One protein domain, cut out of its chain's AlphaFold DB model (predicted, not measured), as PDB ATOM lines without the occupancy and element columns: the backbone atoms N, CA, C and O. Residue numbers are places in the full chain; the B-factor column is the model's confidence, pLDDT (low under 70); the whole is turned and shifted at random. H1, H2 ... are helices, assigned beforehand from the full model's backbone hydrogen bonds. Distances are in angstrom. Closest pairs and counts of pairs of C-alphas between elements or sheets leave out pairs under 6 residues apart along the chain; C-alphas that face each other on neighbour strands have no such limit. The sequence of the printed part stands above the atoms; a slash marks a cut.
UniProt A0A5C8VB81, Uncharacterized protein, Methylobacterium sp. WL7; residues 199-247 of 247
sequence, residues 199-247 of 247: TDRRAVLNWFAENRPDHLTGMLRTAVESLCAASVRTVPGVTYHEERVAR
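AT A GLANCE: This is residues 199 to 247 of the 247 residues of an uncharacterized protein of Methylobacterium sp. WL7 (UniProt A0A5C8VB81). Two helices, H1 and then the longer H2, meet at a corner as an open V. After H2, an 18-residue stretch with no named element folds back, then sticks out as a free tail, residues 241 to 247. The printed part has 49 residues, two named helices and no named strand, and is all helix by class. It is only just extended, close to loose, with a radius of gyration of the C-alphas of 14.8 A, and spans 48 by 18 by 17 A.

HOW THE PARTS SIT: H1, residues 201 to 211, and H2, residues 213 to 229, only just touch, and only at the corner by their tight link, with 3 pairs of C-alphas within 8 A. H2 touches H1 with residues 215 to 216 alone; the closest C-alphas, of Ala 209 and Leu 216, are 6.5 A apart. They run opposite ways at a steep tilt of 62 degrees. In both, every O i to N i+4 pair is within hydrogen-bond range.

IN THESE COORDINATES: H1 begins at C-alpha 201 (-10.591, 32.516, 1.280) and is 15.2 A long. H2 is 24.5 A long and ends at C-alpha 229 (-20.329, 29.988, 26.358).

THE WHOLE: The C-alphas of Thr 199 and Ala 246, the two farthest apart, are 49.6 A apart. The printed part has no cut, and residue 247, the chain's last, is under 70 in pLDDT.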
ATOM      1  N   THR A 199     -12.288  36.332  -3.366       93.44
ATOM      2  CA  THR A 199     -12.327  35.263  -4.369       93.44
ATOM      3  C   THR A 199     -11.744  33.955  -3.832       93.44
ATOM      4  O   THR A 199     -12.355  32.901  -3.983       93.44
ATOM      5  N   ASP A 200     -10.607  34.023  -3.132       94.00
ATOM      6  CA  ASP A 200      -9.967  32.882  -2.473       94.00
ATOM      7  C   ASP A 200      -9.802  33.136  -0.970       94.00
ATOM      8  O   ASP A 200      -8.979  33.931  -0.510       94.00
ATOM      9  N   ARG A 201     -10.595  32.409  -0.181       92.94
ATOM     10  CA  ARG A 201     -10.591  32.516   1.280       92.94
ATOM     11  C   ARG A 201      -9.298  31.987   1.899       92.94
ATOM     12  O   ARG A 201      -8.869  32.525   2.915       92.94
ATOM     13  N   ARG A 202      -8.684  30.948   1.322       93.38
ATOM     14  CA  ARG A 202      -7.447  30.356   1.859       93.38
ATOM     15  C   ARG A 202      -6.279  31.305   1.660       93.38
ATOM     16  O   ARG A 202      -5.532  31.534   2.604       93.38
ATOM     17  N   ALA A 203      -6.175  31.905   0.475       94.31
ATOM     18  CA  ALA A 203      -5.155  32.911   0.198       94.31
ATOM     19  C   ALA A 203      -5.253  34.096   1.172       94.31
ATOM     20  O   ALA A 203      -4.246  34.504   1.745       94.31
ATOM     21  N   VAL A 204      -6.468  34.594   1.430       93.12
ATOM     22  CA  VAL A 204      -6.685  35.679   2.400       93.12
ATOM     23  C   VAL A 204      -6.281  35.256   3.815       93.12
ATOM     24  O   VAL A 204      -5.558  35.995   4.474       93.12
ATOM     25  N   LEU A 205      -6.694  34.074   4.283       93.00
ATOM     26  CA  LEU A 205      -6.318  33.583   5.615       93.00
ATOM     27  C   LEU A 205      -4.801  33.442   5.776       93.00
ATOM     28  O   LEU A 205      -4.260  33.894   6.781       93.00
ATOM     29  N   ASN A 206      -4.119  32.876   4.778       94.19
ATOM     30  CA  ASN A 206      -2.664  32.733   4.792       94.19
ATOM     31  C   ASN A 206      -1.975  34.103   4.813       94.19
ATOM     32  O   ASN A 206      -1.070  34.321   5.613       94.19
ATOM     33  N   TRP A 207      -2.459  35.054   4.008       94.69
ATOM     34  CA  TRP A 207      -1.940  36.418   4.012       94.69
ATOM     35  C   TRP A 207      -2.113  37.091   5.379       94.69
ATOM     36  O   TRP A 207      -1.182  37.731   5.863       94.69
ATOM     37  N   PHE A 208      -3.268  36.925   6.038       94.50
ATOM     38  CA  PHE A 208      -3.488  37.442   7.393       94.50
ATOM     39  C   PHE A 208      -2.592  36.759   8.428       94.50
ATOM     40  O   PHE A 208      -2.076  37.444   9.303       94.50
ATOM     41  N   ALA A 209      -2.380  35.448   8.331       92.06
ATOM     42  CA  ALA A 209      -1.487  34.727   9.234       92.06
ATOM     43  C   ALA A 209      -0.035  35.228   9.132       92.06
ATOM     44  O   ALA A 209       0.631  35.371  10.152       92.06
ATOM     45  N   GLU A 210       0.431  35.546   7.921       94.56
ATOM     46  CA  GLU A 210       1.792  36.032   7.671       94.56
ATOM     47  C   GLU A 210       1.964  37.525   7.995       94.56
ATOM     48  O   GLU A 210       2.929  37.923   8.642       94.56
ATOM     49  N   ASN A 211       1.018  38.369   7.574       95.12
ATOM     50  CA  ASN A 211       1.173  39.827   7.618       95.12
ATOM     51  C   ASN A 211       0.507  40.472   8.840       95.12
ATOM     52  O   ASN A 211       0.824  41.612   9.187       95.12
ATOM     53  N   ARG A 212      -0.478  39.803   9.457       93.12
ATOM     54  CA  ARG A 212      -1.325  40.340  10.540       93.12
ATOM     55  C   ARG A 212      -1.737  39.259  11.566       93.12
ATOM     56  O   ARG A 212      -2.936  39.114  11.837       93.12
ATOM     57  N   PRO A 213      -0.781  38.537  12.179       91.44
ATOM     58  CA  PRO A 213      -1.080  37.426  13.087       91.44
ATOM     59  C   PRO A 213      -1.915  37.844  14.306       91.44
ATOM     60  O   PRO A 213      -2.840  37.128  14.684       91.44
ATOM     61  N   ASP A 214      -1.680  39.030  14.873       91.62
ATOM     62  CA  ASP A 214      -2.424  39.516  16.047       91.62
ATOM     63  C   ASP A 214      -3.927  39.655  15.781       91.62
ATOM     64  O   ASP A 214      -4.760  39.330  16.631       91.62
ATOM     65  N   HIS A 215      -4.288  40.107  14.575       90.06
ATOM     66  CA  HIS A 215      -5.685  40.251  14.176       90.06
ATOM     67  C   HIS A 215      -6.363  38.881  14.063       90.06
ATOM     68  O   HIS A 215      -7.484  38.699  14.543       90.06
ATOM     69  N   LEU A 216      -5.664  37.902  13.483       92.44
ATOM     70  CA  LEU A 216      -6.161  36.534  13.361       92.44
ATOM     71  C   LEU A 216      -6.331  35.873  14.737       92.44
ATOM     72  O   LEU A 216      -7.384  35.298  15.010       92.44
ATOM     73  N   THR A 217      -5.354  36.021  15.633       90.44
ATOM     74  CA  THR A 217      -5.431  35.521  17.015       90.44
ATOM     75  C   THR A 217      -6.614  36.120  17.769       90.44
ATOM     76  O   THR A 217      -7.352  35.395  18.437       90.44
ATOM     77  N   GLY A 218      -6.842  37.431  17.635       91.56
ATOM     78  CA  GLY A 218      -7.994  38.099  18.239       91.56
ATOM     79  C   GLY A 218      -9.329  37.512  17.772       91.56
ATOM     80  O   GLY A 218     -10.190  37.223  18.599       91.56
ATOM     81  N   MET A 219      -9.480  37.272  16.466       92.50
ATOM     82  CA  MET A 219     -10.687  36.649  15.904       92.50
ATOM     83  C   MET A 219     -10.897  35.218  16.414       92.50
ATOM     84  O   MET A 219     -12.020  34.847  16.757       92.50
ATOM     85  N   LEU A 220      -9.826  34.420  16.478       92.19
ATOM     86  CA  LEU A 220      -9.877  33.042  16.969       92.19
ATOM     87  C   LEU A 220     -10.258  32.980  18.451       92.19
ATOM     88  O   LEU A 220     -11.105  32.170  18.818       92.19
ATOM     89  N   ARG A 221      -9.704  33.868  19.287       92.62
ATOM     90  CA  ARG A 221     -10.051  33.954  20.713       92.62
ATOM     91  C   ARG A 221     -11.546  34.208  20.912       92.62
ATOM     92  O   ARG A 221     -12.199  33.422  21.590       92.62
ATOM     93  N   THR A 222     -12.100  35.231  20.261       93.38
ATOM     94  CA  THR A 222     -13.535  35.548  20.361       93.38
ATOM     95  C   THR A 222     -14.412  34.378  19.904       93.38
ATOM     96  O   THR A 222     -15.441  34.087  20.514       93.38
ATOM     97  N   ALA A 223     -14.010  33.673  18.841       92.50
ATOM     98  CA  ALA A 223     -14.739  32.500  18.363       92.50
ATOM     99  C   ALA A 223     -14.731  31.353  19.391       92.50
ATOM    100  O   ALA A 223     -15.769  30.740  19.639       92.50
ATOM    101  N   VAL A 224     -13.585  31.088  20.024       92.19
ATOM    102  CA  VAL A 224     -13.439  30.053  21.059       92.19
ATOM    103  C   VAL A 224     -14.227  30.399  22.325       92.19
ATOM    104  O   VAL A 224     -14.907  29.530  22.870       92.19
ATOM    105  N   GLU A 225     -14.199  31.654  22.776       90.94
ATOM    106  CA  GLU A 225     -14.988  32.126  23.925       90.94
ATOM    107  C   GLU A 225     -16.492  31.949  23.681       90.94
ATOM    108  O   GLU A 225     -17.207  31.419  24.535       90.94
ATOM    109  N   SER A 226     -16.966  32.302  22.480       92.50
ATOM    110  CA  SER A 226     -18.363  32.097  22.085       92.50
ATOM    111  C   SER A 226     -18.761  30.618  22.091       92.50
ATOM    112  O   SER A 226     -19.885  30.292  22.474       92.50
ATOM    113  N   LEU A 227     -17.868  29.716  21.674       91.06
ATOM    114  CA  LEU A 227     -18.105  28.270  21.730       91.06
ATOM    115  C   LEU A 227     -18.137  27.761  23.176       91.06
ATOM    116  O   LEU A 227     -19.016  26.975  23.527       91.06
ATOM    117  N   CYS A 228     -17.240  28.254  24.033       89.81
ATOM    118  CA  CYS A 228     -17.211  27.906  25.452       89.81
ATOM    119  C   CYS A 228     -18.510  28.321  26.169       89.81
ATOM    120  O   CYS A 228     -19.071  27.533  26.933       89.81
ATOM    121  N   ALA A 229     -19.035  29.514  25.863       87.88
ATOM    122  CA  ALA A 229     -20.329  29.988  26.358       87.88
ATOM    123  C   ALA A 229     -21.501  29.111  25.876       87.88
ATOM    124  O   ALA A 229     -22.446  28.868  26.622       87.88
ATOM    125  N   ALA A 230     -21.406  28.561  24.662       90.50
ATOM    126  CA  ALA A 230     -22.338  27.562  24.136       90.50
ATOM    127  C   ALA A 230     -22.103  26.141  24.696       90.50
ATOM    128  O   ALA A 230     -22.664  25.176  24.182       90.50
ATOM    129  N   SER A 231     -21.287  25.995  25.746       88.25
ATOM    130  CA  SER A 231     -20.901  24.719  26.368       88.25
ATOM    131  C   SER A 231     -20.103  23.768  25.462       88.25
ATOM    132  O   SER A 231     -19.965  22.586  25.772       88.25
ATOM    133  N   VAL A 232     -19.514  24.268  24.373       88.06
ATOM    134  CA  VAL A 232     -18.598  23.502  23.516       88.06
ATOM    135  C   VAL A 232     -17.169  23.696  24.018       88.06
ATOM    136  O   VAL A 232     -16.545  24.733  23.791       88.06
ATOM    137  N   ARG A 233     -16.643  22.679  24.713       86.88
ATOM    138  CA  ARG A 233     -15.307  22.687  25.343       86.88
ATOM    139  C   ARG A 233     -14.350  21.643  24.760       86.88
ATOM    140  O   ARG A 233     -13.541  21.051  25.464       86.88
ATOM    141  N   THR A 234     -14.492  21.370  23.469       89.12
ATOM    142  CA  THR A 234     -13.765  20.307  22.757       89.12
ATOM    143  C   THR A 234     -12.885  20.842  21.628       89.12
ATOM    144  O   THR A 234     -12.417  20.064  20.799       89.12
ATOM    145  N   VAL A 235     -12.661  22.162  21.563       86.81
ATOM    146  CA  VAL A 235     -11.849  22.775  20.502       86.81
ATOM    147  C   VAL A 235     -10.382  22.365  20.689       86.81
ATOM    148  O   VAL A 235      -9.803  22.656  21.739       86.81
ATOM    149  N   PRO A 236      -9.751  21.700  19.702       88.75
ATOM    150  CA  PRO A 236      -8.344  21.323  19.800       88.75
ATOM    151  C   PRO A 236      -7.436  22.547  19.976       88.75
ATOM    152  O   PRO A 236      -7.636  23.568  19.321       88.75
ATOM    153  N   GLY A 237      -6.417  22.434  20.835       84.44
ATOM    154  CA  GLY A 237      -5.453  23.514  21.092       84.44
ATOM    155  C   GLY A 237      -5.920  24.589  22.083       84.44
ATOM    156  O   GLY A 237      -5.248  25.607  22.217       84.44
ATOM    157  N   VAL A 238      -7.041  24.369  22.782       88.12
ATOM    158  CA  VAL A 238      -7.581  25.266  23.817       88.12
ATOM    159  C   VAL A 238      -7.590  24.559  25.174       88.12
ATOM    160  O   VAL A 238      -7.989  23.399  25.276       88.12
ATOM    161  N   THR A 239      -7.182  25.266  26.228       88.38
ATOM    162  CA  THR A 239      -7.274  24.804  27.621       88.38
ATOM    163  C   THR A 239      -8.436  25.508  28.326       88.38
ATOM    164  O   THR A 239      -8.574  26.724  28.213       88.38
ATOM    165  N   TYR A 240      -9.275  24.753  29.042       87.25
ATOM    166  CA  TYR A 240     -10.463  25.263  29.736       87.25
ATOM    167  C   TYR A 240     -10.282  25.193  31.260       87.25
ATOM    168  O   TYR A 240      -9.791  24.189  31.772       87.25
ATOM    169  N   HIS A 241     -10.718  26.234  31.978       87.75
ATOM    170  CA  HIS A 241     -10.665  26.334  33.443       87.75
ATOM    171  C   HIS A 241     -12.085  26.495  34.018       87.75
ATOM    172  O   HIS A 241     -12.900  27.207  33.430       87.75
ATOM    173  N   GLU A 242     -12.389  25.833  35.139       86.31
ATOM    174  CA  GLU A 242     -13.694  25.889  35.822       86.31
ATOM    175  C   GLU A 242     -13.564  26.589  37.186       86.31
ATOM    176  O   GLU A 242     -12.727  26.209  38.002       86.31
ATOM    177  N   GLU A 243     -14.409  27.594  37.434       86.12
ATOM    178  CA  GLU A 243     -14.494  28.355  38.687       86.12
ATOM    179  C   GLU A 243     -15.973  28.496  39.100       86.12
ATOM    180  O   GLU A 243     -16.840  28.714  38.249       86.12
ATOM    181  N   ARG A 244     -16.285  28.359  40.398       80.06
ATOM    182  CA  ARG A 244     -17.647  28.522  40.945       80.06
ATOM    183  C   ARG A 244     -17.710  29.768  41.827       80.06
ATOM    184  O   ARG A 244     -17.020  29.830  42.837       80.06
ATOM    185  N   VAL A 245     -18.585  30.711  41.478       80.81
ATOM    186  CA  VAL A 245     -18.783  31.995  42.178       80.81
ATOM    187  C   VAL A 245     -20.253  32.121  42.618       80.81
ATOM    188  O   VAL A 245     -21.135  31.557  41.966       80.81
ATOM    189  N   ALA A 246     -20.522  32.798  43.741       70.44
ATOM    190  CA  ALA A 246     -21.883  33.041  44.244       70.44
ATOM    191  C   ALA A 246     -22.727  33.846  43.231       70.44
ATOM    192  O   ALA A 246     -22.188  34.706  42.534       70.44
ATOM    193  N   ARG A 247     -24.031  33.539  43.135       59.00
ATOM    194  CA  ARG A 247     -24.973  34.128  42.164       59.00
ATOM    195  C   ARG A 247     -25.767  35.288  42.747       59.00
ATOM    196  O   ARG A 247     -26.246  35.142  43.893       59.00
TER     197      ARG A 247